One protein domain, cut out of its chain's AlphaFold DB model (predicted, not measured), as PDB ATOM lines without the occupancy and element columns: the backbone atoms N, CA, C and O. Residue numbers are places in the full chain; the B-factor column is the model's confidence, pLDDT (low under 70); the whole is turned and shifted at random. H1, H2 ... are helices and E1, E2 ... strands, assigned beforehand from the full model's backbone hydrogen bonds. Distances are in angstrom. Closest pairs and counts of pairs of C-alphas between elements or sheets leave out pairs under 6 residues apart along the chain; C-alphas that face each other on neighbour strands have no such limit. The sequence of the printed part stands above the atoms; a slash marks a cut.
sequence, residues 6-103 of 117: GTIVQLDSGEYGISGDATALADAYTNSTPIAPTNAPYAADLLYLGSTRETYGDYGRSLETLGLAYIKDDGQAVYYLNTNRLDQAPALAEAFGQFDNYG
ATOM      1  N   GLY A   6     -12.560 -47.916  48.522       92.69
ATOM      2  CA  GLY A   6     -11.138 -47.972  48.221       92.69
ATOM      3  C   GLY A   6     -10.300 -48.172  49.473       92.69
ATOM      4  O   GLY A   6     -10.805 -48.141  50.589       92.69
ATOM      5  N   THR A   7      -9.008 -48.404  49.287       94.19
ATOM      6  CA  THR A   7      -8.046 -48.594  50.377       94.19
ATOM      7  C   THR A   7      -7.209 -47.337  50.530       94.19
ATOM      8  O   THR A   7      -6.616 -46.886  49.550       94.19
ATOM      9  N   ILE A   8      -7.143 -46.769  51.733       91.12
ATOM     10  CA  ILE A   8      -6.255 -45.631  51.993       91.12
ATOM     11  C   ILE A   8      -4.807 -46.100  51.875       91.12
ATOM     12  O   ILE A   8      -4.428 -47.119  52.455       91.12
ATOM     13  N   VAL A   9      -4.008 -45.341  51.137       91.31
ATOM     14  CA  VAL A   9      -2.581 -45.576  50.920       91.31
ATOM     15  C   VAL A   9      -1.803 -44.304  51.231       91.31
ATOM     16  O   VAL A   9      -2.294 -43.198  51.002       91.31
ATOM     17  N   GLN A  10      -0.584 -44.457  51.740       87.62
ATOM     18  CA  GLN A  10       0.360 -43.350  51.842       87.62
ATOM     19  C   GLN A  10       1.155 -43.260  50.535       87.62
ATOM     20  O   GLN A  10       1.597 -44.278  50.001       87.62
ATOM     21  N   LEU A  11       1.282 -42.053  50.000       85.25
ATOM     22  CA  LEU A  11       2.063 -41.739  48.811       85.25
ATOM     23  C   LEU A  11       3.522 -41.484  49.205       85.25
ATOM     24  O   LEU A  11       3.798 -41.062  50.327       85.25
ATOM     25  N   ASP A  12       4.457 -41.674  48.272       78.75
ATOM     26  CA  ASP A  12       5.893 -41.444  48.518       78.75
ATOM     27  C   ASP A  12       6.215 -39.992  48.918       78.75
ATOM     28  O   ASP A  12       7.221 -39.726  49.571       78.75
ATOM     29  N   SER A  13       5.342 -39.045  48.565       75.94
ATOM     30  CA  SER A  13       5.418 -37.640  48.975       75.94
ATOM     31  C   SER A  13       5.016 -37.391  50.437       75.94
ATOM     32  O   SER A  13       5.086 -36.255  50.901       75.94
ATOM     33  N   GLY A  14       4.588 -38.425  51.168       75.44
ATOM     34  CA  GLY A  14       4.067 -38.336  52.535       75.44
ATOM     35  C   GLY A  14       2.573 -38.006  52.618       75.44
ATOM     36  O   GLY A  14       1.991 -38.101  53.697       75.44
ATOM     37  N   GLU A  15       1.940 -37.665  51.492       83.50
ATOM     38  CA  GLU A  15       0.501 -37.405  51.381       83.50
ATOM     39  C   GLU A  15      -0.320 -38.702  51.437       83.50
ATOM     40  O   GLU A  15       0.194 -39.802  51.234       83.50
ATOM     41  N   TYR A  16      -1.627 -38.579  51.669       87.19
ATOM     42  CA  TYR A  16      -2.540 -39.720  51.678       87.19
ATOM     43  C   TYR A  16      -3.424 -39.729  50.432       87.19
ATOM     44  O   TYR A  16      -3.962 -38.704  50.003       87.19
ATOM     45  N   GLY A  17      -3.599 -40.920  49.872       91.38
ATOM     46  CA  GLY A  17      -4.490 -41.184  48.755       91.38
ATOM     47  C   GLY A  17      -5.425 -42.350  49.040       91.38
ATOM     48  O   GLY A  17      -5.307 -43.041  50.051       91.38
ATOM     49  N   ILE A  18      -6.351 -42.596  48.121       93.75
ATOM     50  CA  ILE A  18      -7.176 -43.801  48.117       93.75
ATOM     51  C   ILE A  18      -6.983 -44.560  46.814       93.75
ATOM     52  O   ILE A  18      -7.017 -43.978  45.730       93.75
ATOM     53  N   SER A  19      -6.753 -45.865  46.936       94.75
ATOM     54  CA  SER A  19      -6.588 -46.783  45.819       94.75
ATOM     55  C   SER A  19      -7.850 -47.612  45.606       94.75
ATOM     56  O   SER A  19      -8.413 -48.150  46.559       94.75
ATOM     57  N   GLY A  20      -8.286 -47.738  44.359       93.88
ATOM     58  CA  GLY A  20      -9.505 -48.458  43.999       93.88
ATOM     59  C   GLY A  20      -9.692 -48.533  42.489       93.88
ATOM     60  O   GLY A  20      -8.787 -48.179  41.734       93.88
ATOM     61  N   ASP A  21     -10.860 -48.999  42.054       94.31
ATOM     62  CA  ASP A  21     -11.218 -49.062  40.634       94.31
ATOM     63  C   ASP A  21     -11.127 -47.673  39.977       94.31
ATOM     64  O   ASP A  21     -11.677 -46.695  40.493       94.31
ATOM     65  N   ALA A  22     -10.414 -47.577  38.849       92.88
ATOM     66  CA  ALA A  22     -10.123 -46.291  38.223       92.88
ATOM     67  C   ALA A  22     -11.385 -45.551  37.761       92.88
ATOM     68  O   ALA A  22     -11.488 -44.341  37.957       92.88
ATOM     69  N   THR A  23     -12.354 -46.264  37.182       92.25
ATOM     70  CA  THR A  23     -13.609 -45.663  36.713       92.25
ATOM     71  C   THR A  23     -14.450 -45.192  37.893       92.25
ATOM     72  O   THR A  23     -14.901 -44.048  37.905       92.25
ATOM     73  N   ALA A  24     -14.597 -46.022  38.925       93.19
ATOM     74  CA  ALA A  24     -15.392 -45.679  40.097       93.19
ATOM     75  C   ALA A  24     -14.807 -44.492  40.885       93.19
ATOM     76  O   ALA A  24     -15.562 -43.642  41.363       93.19
ATOM     77  N   LEU A  25     -13.477 -44.403  41.011       92.69
ATOM     78  CA  LEU A  25     -12.818 -43.265  41.661       92.69
ATOM     79  C   LEU A  25     -12.881 -41.989  40.813       92.69
ATOM     80  O   LEU A  25     -13.098 -40.913  41.370       92.69
ATOM     81  N   ALA A  26     -12.749 -42.091  39.488       92.69
ATOM     82  CA  ALA A  26     -12.911 -40.947  38.593       92.69
ATOM     83  C   ALA A  26     -14.327 -40.361  38.686       92.69
ATOM     84  O   ALA A  26     -14.480 -39.155  38.891       92.69
ATOM     85  N   ASP A  27     -15.352 -41.214  38.633       92.56
ATOM     86  CA  ASP A  27     -16.745 -40.797  38.799       92.56
ATOM     87  C   ASP A  27     -16.979 -40.170  40.172       92.56
ATOM     88  O   ASP A  27     -17.666 -39.150  40.280       92.56
ATOM     89  N   ALA A  28     -16.393 -40.737  41.227       91.88
ATOM     90  CA  ALA A  28     -16.554 -40.193  42.563       91.88
ATOM     91  C   ALA A  28     -15.881 -38.828  42.747       91.88
ATOM     92  O   ALA A  28     -16.448 -37.949  43.399       91.88
ATOM     93  N   TYR A  29     -14.710 -38.624  42.139       91.75
ATOM     94  CA  TYR A  29     -14.034 -37.331  42.106       91.75
ATOM     95  C   TYR A  29     -14.870 -36.294  41.347       91.75
ATOM     96  O   TYR A  29     -15.182 -35.235  41.892       91.75
ATOM     97  N   THR A  30     -15.307 -36.613  40.126       90.75
ATOM     98  CA  THR A  30     -16.097 -35.700  39.286       90.75
ATOM     99  C   THR A  30     -17.424 -35.316  39.934       90.75
ATOM    100  O   THR A  30     -17.811 -34.150  39.899       90.75
ATOM    101  N   ASN A  31     -18.112 -36.272  40.561       91.00
ATOM    102  CA  ASN A  31     -19.406 -36.037  41.199       91.00
ATOM    103  C   ASN A  31     -19.295 -35.600  42.670       91.00
ATOM    104  O   ASN A  31     -20.320 -35.406  43.323       91.00
ATOM    105  N   SER A  32     -18.076 -35.445  43.204       89.06
ATOM    106  CA  SER A  32     -17.823 -35.114  44.615       89.06
ATOM    107  C   SER A  32     -18.573 -36.029  45.597       89.06
ATOM    108  O   SER A  32     -19.104 -35.572  46.615       89.06
ATOM    109  N   THR A  33     -18.644 -37.326  45.289       91.69
ATOM    110  CA  THR A  33     -19.319 -38.322  46.131       91.69
ATOM    111  C   THR A  33     -18.357 -38.907  47.164       91.69
ATOM    112  O   THR A  33     -17.188 -39.116  46.837       91.69
ATOM    113  N   PRO A  34     -18.831 -39.220  48.382       91.38
ATOM    114  CA  PRO A  34     -17.984 -39.811  49.409       91.38
ATOM    115  C   PRO A  34     -17.550 -41.237  49.045       91.38
ATOM    116  O   PRO A  34     -18.306 -42.002  48.441       91.38
ATOM    117  N   ILE A  35     -16.344 -41.592  49.477       92.81
ATOM    118  CA  ILE A  35     -15.734 -42.917  49.387       92.81
ATOM    119  C   ILE A  35     -15.702 -43.537  50.779       92.81
ATOM    120  O   ILE A  35     -15.282 -42.880  51.731       92.81
ATOM    121  N   ALA A  36     -16.081 -44.808  50.889       93.19
ATOM    122  CA  ALA A  36     -15.894 -45.578  52.114       93.19
ATOM    123  C   ALA A  36     -14.558 -46.347  52.064       93.19
ATOM    124  O   ALA A  36     -14.368 -47.181  51.166       93.19
ATOM    125  N   PRO A  37     -13.622 -46.100  52.996       92.50
ATOM    126  CA  PRO A  37     -12.406 -46.885  53.121       92.50
ATOM    127  C   PRO A  37     -12.715 -48.343  53.457       92.50
ATOM    128  O   PRO A  37     -13.638 -48.646  54.208       92.50
ATOM    129  N   THR A  38     -11.916 -49.265  52.937       91.88
ATOM    130  CA  THR A  38     -12.038 -50.698  53.242       91.88
ATOM    131  C   THR A  38     -11.107 -51.146  54.364       91.88
ATOM    132  O   THR A  38     -11.312 -52.211  54.944       91.88
ATOM    133  N   ASN A  39     -10.080 -50.357  54.681       89.25
ATOM    134  CA  ASN A  39      -9.073 -50.686  55.681       89.25
ATOM    135  C   ASN A  39      -9.357 -50.035  57.041       89.25
ATOM    136  O   ASN A  39      -9.743 -48.872  57.137       89.25
ATOM    137  N   ALA A  40      -9.105 -50.789  58.113       85.62
ATOM    138  CA  ALA A  40      -9.069 -50.252  59.471       85.62
ATOM    139  C   ALA A  40      -7.860 -49.305  59.657       85.62
ATOM    140  O   ALA A  40      -6.838 -49.507  58.994       85.62
ATOM    141  N   PRO A  41      -7.933 -48.310  60.565       86.56
ATOM    142  CA  PRO A  41      -9.071 -47.953  61.429       86.56
ATOM    143  C   PRO A  41     -10.176 -47.126  60.741       86.56
ATOM    144  O   PRO A  41     -11.192 -46.837  61.361       86.56
ATOM    145  N   TYR A  42     -10.022 -46.787  59.463       87.44
ATOM    146  CA  TYR A  42     -10.832 -45.777  58.770       87.44
ATOM    147  C   TYR A  42     -12.109 -46.314  58.104       87.44
ATOM    148  O   TYR A  42     -12.792 -45.585  57.394       87.44
ATOM    149  N   ALA A  43     -12.457 -47.585  58.306       87.94
ATOM    150  CA  ALA A  43     -13.562 -48.232  57.591       87.94
ATOM    151  C   ALA A  43     -14.960 -47.646  57.892       87.94
ATOM    152  O   ALA A  43     -15.918 -47.941  57.179       87.94
ATOM    153  N   ALA A  44     -15.091 -46.845  58.956       86.81
ATOM    154  CA  ALA A  44     -16.319 -46.129  59.303       86.81
ATOM    155  C   ALA A  44     -16.366 -44.688  58.756       86.81
ATOM    156  O   ALA A  44     -17.411 -44.044  58.852       86.81
ATOM    157  N   ASP A  45     -15.261 -44.190  58.197       89.69
ATOM    158  CA  ASP A  45     -15.141 -42.819  57.709       89.69
ATOM    159  C   ASP A  45     -15.717 -42.675  56.292       89.69
ATOM    160  O   ASP A  45     -15.751 -43.620  55.500       89.69
ATOM    161  N   LEU A  46     -16.139 -41.460  55.947       91.06
ATOM    162  CA  LEU A  46     -16.506 -41.073  54.588       91.06
ATOM    163  C   LEU A  46     -15.523 -40.021  54.082       91.06
ATOM    164  O   LEU A  46     -15.435 -38.916  54.616       91.06
ATOM    165  N   LEU A  47     -14.785 -40.378  53.035       90.88
ATOM    166  CA  LEU A  47     -13.700 -39.568  52.494       90.88
ATOM    167  C   LEU A  47     -14.089 -38.920  51.176       90.88
ATOM    168  O   LEU A  47     -14.789 -39.513  50.361       90.88
ATOM    169  N   TYR A  48     -13.567 -37.728  50.919       91.62
ATOM    170  CA  TYR A  48     -13.724 -37.052  49.635       91.62
ATOM    171  C   TYR A  48     -12.397 -37.007  48.885       91.62
ATOM    172  O   TYR A  48     -11.327 -36.979  49.491       91.62
ATOM    173  N   LEU A  49     -12.471 -37.009  47.555       91.12
ATOM    174  CA  LEU A  49     -11.305 -36.924  46.673       91.12
ATOM    175  C   LEU A  49     -11.016 -35.468  46.298       91.12
ATOM    176  O   LEU A  49     -11.939 -34.655  46.224       91.12
ATOM    177  N   GLY A  50      -9.751 -35.158  46.018       85.62
ATOM    178  CA  GLY A  50      -9.316 -33.833  45.574       85.62
ATOM    179  C   GLY A  50      -8.610 -33.040  46.668       85.62
ATOM    180  O   GLY A  50      -9.242 -32.220  47.332       85.62
ATOM    181  N   SER A  51      -7.306 -33.259  46.841       81.19
ATOM    182  CA  SER A  51      -6.494 -32.468  47.776       81.19
ATOM    183  C   SER A  51      -6.287 -31.061  47.226       81.19
ATOM    184  O   SER A  51      -5.943 -30.897  46.058       81.19
ATOM    185  N   THR A  52      -6.490 -30.032  48.046       79.25
ATOM    186  CA  THR A  52      -6.127 -28.662  47.668       79.25
ATOM    187  C   THR A  52      -4.715 -28.385  48.157       79.25
ATOM    188  O   THR A  52      -4.477 -28.366  49.362       79.25
ATOM    189  N   ARG A  53      -3.789 -28.139  47.231       74.81
ATOM    190  CA  ARG A  53      -2.413 -27.758  47.537       74.81
ATOM    191  C   ARG A  53      -2.188 -26.285  47.245       74.81
ATOM    192  O   ARG A  53      -2.575 -25.768  46.198       74.81
ATOM    193  N   GLU A  54      -1.499 -25.628  48.161       78.69
ATOM    194  CA  GLU A  54      -0.967 -24.291  47.943       78.69
ATOM    195  C   GLU A  54       0.336 -24.357  47.155       78.69
ATOM    196  O   GLU A  54       1.262 -25.087  47.510       78.69
ATOM    197  N   THR A  55       0.422 -23.578  46.086       75.25
ATOM    198  CA  THR A  55       1.639 -23.413  45.299       75.25
ATOM    199  C   THR A  55       2.067 -21.948  45.310       75.25
ATOM    200  O   THR A  55       1.243 -21.030  45.329       75.25
ATOM    201  N   TYR A  56       3.381 -21.723  45.326       76.50
ATOM    202  CA  TYR A  56       3.982 -20.393  45.268       76.50
ATOM    203  C   TYR A  56       4.718 -20.253  43.938       76.50
ATOM    204  O   TYR A  56       5.700 -20.953  43.699       76.50
ATOM    205  N   GLY A  57       4.215 -19.378  43.070       76.88
ATOM    206  CA  GLY A  57       4.854 -19.027  41.800       76.88
ATOM    207  C   GLY A  57       5.315 -17.571  41.777       76.88
ATOM    208  O   GLY A  57       5.099 -16.824  42.733       76.88
ATOM    209  N   ASP A  58       5.882 -17.139  40.649       78.19
ATOM    210  CA  ASP A  58       6.369 -15.766  40.435       78.19
ATOM    211  C   ASP A  58       5.298 -14.677  40.654       78.19
ATOM    212  O   ASP A  58       5.625 -13.528  40.942       78.19
ATOM    213  N   TYR A  59       4.013 -15.037  40.555       74.75
ATOM    214  CA  TYR A  59       2.865 -14.137  40.733       74.75
ATOM    215  C   TYR A  59       2.165 -14.268  42.099       74.75
ATOM    216  O   TYR A  59       1.112 -13.664  42.305       74.75
ATOM    217  N   GLY A  60       2.733 -15.027  43.043       81.75
ATOM    218  CA  GLY A  60       2.211 -15.187  44.403       81.75
ATOM    219  C   GLY A  60       1.568 -16.550  44.688       81.75
ATOM    220  O   GLY A  60       1.857 -17.550  44.030       81.75
ATOM    221  N   ARG A  61       0.723 -16.586  45.729       82.56
ATOM    222  CA  ARG A  61       0.046 -17.791  46.248       82.56
ATOM    223  C   ARG A  61      -1.104 -18.207  45.325       82.56
ATOM    224  O   ARG A  61      -1.986 -17.394  45.054       82.56
ATOM    225  N   SER A  62      -1.123 -19.467  44.898       80.75
ATOM    226  CA  SER A  62      -2.204 -20.086  44.117       80.75
ATOM    227  C   SER A  62      -2.677 -21.386  44.772       80.75
ATOM    228  O   SER A  62      -1.915 -22.044  45.475       80.75
ATOM    229  N   LEU A  63      -3.948 -21.742  44.560       79.06
ATOM    230  CA  LEU A  63      -4.537 -23.001  45.026       79.06
ATOM    231  C   LEU A  63      -4.753 -23.929  43.833       79.06
ATOM    232  O   LEU A  63      -5.404 -23.543  42.863       79.06
ATOM    233  N   GLU A  64      -4.228 -25.146  43.916       80.31
ATOM    234  CA  GLU A  64      -4.403 -26.198  42.917       80.31
ATOM    235  C   GLU A  64      -5.138 -27.386  43.540       80.31
ATOM    236  O   GLU A  64      -4.807 -27.813  44.645       80.31
ATOM    237  N   THR A  65      -6.134 -27.930  42.838       79.75
ATOM    238  CA  THR A  65      -6.815 -29.159  43.267       79.75
ATOM    239  C   THR A  65      -6.183 -30.357  42.574       79.75
ATOM    240  O   THR A  65      -6.342 -30.555  41.368       79.75
ATOM    241  N   LEU A  66      -5.491 -31.178  43.353       82.94
ATOM    242  CA  LEU A  66      -4.900 -32.437  42.935       82.94
ATOM    243  C   LEU A  66      -5.951 -33.547  43.039       82.94
ATOM    244  O   LEU A  66      -6.394 -33.893  44.131       82.94
ATOM    245  N   GLY A  67      -6.363 -34.098  41.896       87.88
ATOM    246  CA  GLY A  67      -7.306 -35.217  41.820       87.88
ATOM    247  C   GLY A  67      -6.591 -36.565  41.756       87.88
ATOM    248  O   GLY A  67      -6.390 -37.228  42.769       87.88
ATOM    249  N   LEU A  68      -6.212 -36.971  40.543       91.94
ATOM    250  CA  LEU A  68      -5.504 -38.222  40.271       91.94
ATOM    251  C   LEU A  68      -4.017 -38.100  40.647       91.94
ATOM    252  O   LEU A  68      -3.343 -37.187  40.174       91.94
ATOM    253  N   ALA A  69      -3.504 -39.037  41.443       90.31
ATOM    254  CA  ALA A  69      -2.075 -39.161  41.732       90.31
ATOM    255  C   ALA A  69      -1.368 -39.982  40.648       90.31
ATOM    256  O   ALA A  69      -0.441 -39.497  40.006       90.31
ATOM    257  N   TYR A  70      -1.829 -41.211  40.417       91.06
ATOM    258  CA  TYR A  70      -1.335 -42.088  39.355       91.06
ATOM    259  C   TYR A  70      -2.324 -43.225  39.074       91.06
ATOM    260  O   TYR A  70      -3.226 -43.508  39.866       91.06
ATOM    261  N   ILE A  71      -2.142 -43.886  37.931       92.56
ATOM    262  CA  ILE A  71      -2.878 -45.091  37.534       92.56
ATOM    263  C   ILE A  71      -1.916 -46.275  37.631       92.56
ATOM    264  O   ILE A  71      -0.749 -46.155  37.266       92.56
ATOM    265  N   LYS A  72      -2.403 -47.398  38.151       90.69
ATOM    266  CA  LYS A  72      -1.681 -48.667  38.210       90.69
ATOM    267  C   LYS A  72      -1.984 -49.505  36.966       90.69
ATOM    268  O   LYS A  72      -3.070 -49.420  36.393       90.69
ATOM    269  N   ASP A  73      -1.043 -50.364  36.584       86.25
ATOM    270  CA  ASP A  73      -1.170 -51.226  35.397       86.25
ATOM    271  C   ASP A  73      -2.303 -52.269  35.499       86.25
ATOM    272  O   ASP A  73      -2.727 -52.834  34.493       86.25
ATOM    273  N   ASP A  74      -2.816 -52.522  36.704       89.31
ATOM    274  CA  ASP A  74      -3.900 -53.468  36.991       89.31
ATOM    275  C   ASP A  74      -5.312 -52.868  36.840       89.31
ATOM    276  O   ASP A  74      -6.303 -53.529  37.152       89.31
ATOM    277  N   GLY A  75      -5.420 -51.626  36.354       87.56
ATOM    278  CA  GLY A  75      -6.692 -50.918  36.190       87.56
ATOM    279  C   GLY A  75      -7.182 -50.203  37.453       87.56
ATOM    280  O   GLY A  75      -8.275 -49.632  37.449       87.56
ATOM    281  N   GLN A  76      -6.390 -50.188  38.526       93.25
ATOM    282  CA  GLN A  76      -6.660 -49.346  39.686       93.25
ATOM    283  C   GLN A  76      -6.115 -47.929  39.490       93.25
ATOM    284  O   GLN A  76      -5.106 -47.706  38.824       93.25
ATOM    285  N   ALA A  77      -6.744 -46.953  40.136       94.62
ATOM    286  CA  ALA A  77      -6.210 -45.603  40.264       94.62
ATOM    287  C   ALA A  77      -5.936 -45.271  41.727       94.62
ATOM    288  O   ALA A  77      -6.503 -45.882  42.638       94.62
ATOM    289  N   VAL A  78      -5.071 -44.283  41.938       94.62
ATOM    290  CA  VAL A  78      -4.860 -43.650  43.235       94.62
ATOM    291  C   VAL A  78      -5.199 -42.173  43.115       94.62
ATOM    292  O   VAL A  78      -4.625 -41.468  42.288       94.62
ATOM    293  N   TYR A  79      -6.144 -41.710  43.931       94.38
ATOM    294  CA  TYR A  79      -6.565 -40.309  44.000       94.38
ATOM    295  C   TYR A  79      -6.139 -39.691  45.326       94.38
ATOM    296  O   TYR A  79      -6.165 -40.365  46.355       94.38
ATOM    297  N   TYR A  80      -5.786 -38.408  45.309       92.88
ATOM    298  CA  TYR A  80      -5.492 -37.658  46.525       92.88
ATOM    299  C   TYR A  80      -6.753 -37.468  47.368       92.88
ATOM    300  O   TYR A  80      -7.838 -37.188  46.844       92.88
ATOM    301  N   LEU A  81      -6.595 -37.585  48.686       91.06
ATOM    302  CA  LEU A  81      -7.664 -37.317  49.640       91.06
ATOM    303  C   LEU A  81      -7.831 -35.815  49.868       91.06
ATOM    304  O   LEU A  81      -6.861 -35.074  49.988       91.06
ATOM    305  N   ASN A  82      -9.078 -35.371  49.978       89.25
ATOM    306  CA  ASN A  82      -9.397 -34.009  50.366       89.25
ATOM    307  C   ASN A  82      -9.295 -33.859  51.890       89.25
ATOM    308  O   ASN A  82     -10.257 -34.086  52.623       89.25
ATOM    309  N   THR A  83      -8.126 -33.441  52.358       81.94
ATOM    310  CA  THR A  83      -7.846 -33.209  53.782       81.94
ATOM    311  C   THR A  83      -8.557 -31.980  54.357       81.94
ATOM    312  O   THR A  83      -8.615 -31.830  55.571       81.94
ATOM    313  N   ASN A  84      -9.170 -31.130  53.522       82.19
ATOM    314  CA  ASN A  84      -9.986 -29.999  53.981       82.19
ATOM    315  C   ASN A  84     -11.429 -30.401  54.321       82.19
ATOM    316  O   ASN A  84     -12.181 -29.598  54.872       82.19
ATOM    317  N   ARG A  85     -11.842 -31.629  53.978       84.69
ATOM    318  CA  ARG A  85     -13.204 -32.132  54.178       84.69
ATOM    319  C   ARG A  85     -13.195 -33.432  54.975       84.69
ATOM    320  O   ARG A  85     -13.482 -34.507  54.454       84.69
ATOM    321  N   LEU A  86     -12.838 -33.301  56.250       84.94
ATOM    322  CA  LEU A  86     -12.753 -34.406  57.210       84.94
ATOM    323  C   LEU A  86     -13.927 -34.429  58.204       84.94
ATOM    324  O   LEU A  86     -13.908 -35.190  59.165       84.94
ATOM    325  N   ASP A  87     -14.977 -33.635  57.970       85.56
ATOM    326  CA  ASP A  87     -16.164 -33.559  58.834       85.56
ATOM    327  C   ASP A  87     -16.899 -34.903  58.973       85.56
ATOM    328  O   ASP A  87     -17.561 -35.149  59.980       85.56
ATOM    329  N   GLN A  88     -16.745 -35.786  57.983       84.00
ATOM    330  CA  GLN A  88     -17.316 -37.135  57.970       84.00
ATOM    331  C   GLN A  88     -16.261 -38.237  58.138       84.00
ATOM    332  O   GLN A  88     -16.557 -39.410  57.915       84.00
ATOM    333  N   ALA A  89     -15.038 -37.869  58.522       87.19
ATOM    334  CA  ALA A  89     -13.900 -38.771  58.631       87.19
ATOM    335  C   ALA A  89     -13.180 -38.612  59.981       87.19
ATOM    336  O   ALA A  89     -12.025 -38.185  60.004       87.19
ATOM    337  N   PRO A  90     -13.853 -38.874  61.117       85.81
ATOM    338  CA  PRO A  90     -13.301 -38.597  62.440       85.81
ATOM    339  C   PRO A  90     -12.008 -39.366  62.734       85.81
ATOM    340  O   PRO A  90     -11.088 -38.772  63.287       85.81
ATOM    341  N   ALA A  91     -11.889 -40.640  62.340       85.19
ATOM    342  CA  ALA A  91     -10.676 -41.412  62.621       85.19
ATOM    343  C   ALA A  91      -9.478 -40.885  61.817       85.19
ATOM    344  O   ALA A  91      -8.362 -40.783  62.330       85.19
ATOM    345  N   LEU A  92      -9.712 -40.503  60.560       83.12
ATOM    346  CA  LEU A  92      -8.705 -39.855  59.731       83.12
ATOM    347  C   LEU A  92      -8.371 -38.449  60.257       83.12
ATOM    348  O   LEU A  92      -7.198 -38.094  60.334       83.12
ATOM    349  N   ALA A  93      -9.370 -37.669  60.675       85.06
ATOM    350  CA  ALA A  93      -9.184 -36.349  61.275       85.06
ATOM    351  C   ALA A  93      -8.332 -36.407  62.546       85.06
ATOM    352  O   ALA A  93      -7.452 -35.572  62.714       85.06
ATOM    353  N   GLU A  94      -8.543 -37.399  63.417       84.50
ATOM    354  CA  GLU A  94      -7.694 -37.619  64.592       84.50
ATOM    355  C   GLU A  94      -6.256 -37.967  64.196       84.50
ATOM    356  O   GLU A  94      -5.317 -37.423  64.779       84.50
ATOM    357  N   ALA A  95      -6.070 -38.814  63.178       80.00
ATOM    358  CA  ALA A  95      -4.742 -39.144  62.670       80.00
ATOM    359  C   ALA A  95      -4.004 -37.893  62.155       80.00
ATOM    360  O   ALA A  95      -2.843 -37.701  62.500       80.00
ATOM    361  N   PHE A  96      -4.671 -37.007  61.404       75.31
ATOM    362  CA  PHE A  96      -4.092 -35.734  60.944       75.31
ATOM    363  C   PHE A  96      -3.922 -34.702  62.066       75.31
ATOM    364  O   PHE A  96      -2.907 -34.014  62.116       75.31
ATOM    365  N   GLY A  97      -4.870 -34.616  62.999       65.50
ATOM    366  CA  GLY A  97      -4.806 -33.702  64.140       65.50
ATOM    367  C   GLY A  97      -3.643 -34.013  65.082       65.50
ATOM    368  O   GLY A  97      -3.082 -33.098  65.679       65.50
ATOM    369  N   GLN A  98      -3.218 -35.277  65.175       57.00
ATOM    370  CA  GLN A  98      -1.969 -35.625  65.855       57.00
ATOM    371  C   GLN A  98      -0.743 -35.044  65.137       57.00
ATOM    372  O   GLN A  98       0.155 -34.562  65.818       57.00
ATOM    373  N   PHE A  99      -0.701 -35.018  63.799       49.88
ATOM    374  CA  PHE A  99       0.421 -34.420  63.060       49.88
ATOM    375  C   PHE A  99       0.531 -32.901  63.262       49.88
ATOM    376  O   PHE A  99       1.645 -32.408  63.430       49.88
ATOM    377  N   ASP A 100      -0.587 -32.169  63.324       45.84
ATOM    378  CA  ASP A 100      -0.579 -30.734  63.663       45.84
ATOM    379  C   ASP A 100      -0.169 -30.488  65.128       45.84
ATOM    380  O   ASP A 100       0.524 -29.516  65.433       45.84
ATOM    381  N   ASN A 101      -0.527 -31.393  66.047       39.09
ATOM    382  CA  ASN A 101      -0.171 -31.270  67.465       39.09
ATOM    383  C   ASN A 101       1.291 -31.676  67.761       39.09
ATOM    384  O   ASN A 101       1.915 -31.130  68.666       39.09
ATOM    385  N   TYR A 102       1.901 -32.538  66.938       41.69
ATOM    386  CA  TYR A 102       3.360 -32.741  66.924       41.69
ATOM    387  C   TYR A 102       4.133 -31.549  66.323       41.69
ATOM    388  O   TYR A 102       5.362 -31.582  66.255       41.69
ATOM    389  N   GLY A 103       3.441 -30.471  65.939       42.88
ATOM    390  CA  GLY A 103       4.042 -29.197  65.564       42.88
ATOM    391  C   GLY A 103       4.589 -28.365  66.730       42.88
ATOM    392  O   GLY A 103       5.349 -27.443  66.453       42.88
TER     393      GLY A 103
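This is residues 6 to 103 of the 117 residues of an uncharacterized protein of Catenulispora acidiphila (strain DSM 44928 / JCM 14897 / NBRC 102108 / NRRL B-24433 / ID139908) (UniProt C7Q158). A small, twisted four-stranded sheet with helix H1 over one face gives off a long two-stranded arm, the hairpin E4 and E5, whose tip, residues 56 to 61, sticks out. The second helix, H2, lies away from the sheet, on the other side of the domain from H1, and residues 97 to 103 at its end stand free. The printed part has 98 residues with two named helices and seven named strands, in the order E1 E2 H1 E3 E4 E5 E6 E7 H2; the sheet's order is E1 - E2 - E7 - E6, antiparallel throughout, and the class is mixed. The whole is compact, with a radius of gyration of the C-alphas of 13.8 A and spans of 38 by 30 by 25 A.

Find C-alpha 6 at (-11.138, -47.972, 48.221); there E1 begins and runs to residue 10. E2 is residues 16 to 21, 16.9 A long, and H1 follows at once as residues 22 to 30, 12.2 A. E3 is residues 35 to 37. Look next for C-alpha 51 at (-6.494, -32.468, 47.776), where E4 begins; it reaches residue 57 after 18.6 A, and E5, residues 60 to 66, comes back over 18.7 A. E6 is residues 68 to 71 and E7 residues 76 to 80. H2, residues 90 to 101, is 15.9 A long and ends at C-alpha 101, (-0.171, -31.270, 67.465).

Start with the sheet, only just strongly twisted, its C-alphas up to 4.1 A off the best plane. In the hairpin E1 and E2, N 7 and O 19 are 2.8 A apart, within hydrogen-bond range. Between E2 and E7 look at N 18 and O 79, 2.9 A; in the hairpin E6 and E7, at N 69 and O 78, 2.8 A. H1 is on the sheet at a height of 9.0 A, over E7 and only just over E2, with 3 C-alphas falling on E2; it runs along the strands, at 0 degrees to E7 on the local plane. Its closest C-alphas to E7 are Ala 22 and Ala 77, 4.5 A. E3 pairs with no named strand; its closest C-alphas to E1 are Pro 37 and Gly 6, 5.2 A. In the hairpin E4 and E5, N 53 and O 64 are 2.8 A apart, and E5 runs on into E6 across one residue at 43 degrees. H2 is not on the sheet and is apart from H1. Every O i to N i+4 pair is within hydrogen-bond range in H1, and 7 of 8 in H2.

The two C-alphas farthest apart, Ala 40 and Tyr 59, are 42.4 A from each other. The printed part has no cut. The link from E3 to E4, residues 38 to 50, is long. The mean pLDDT of the printed part is 84.4, and residues 97 to 103 are under 70.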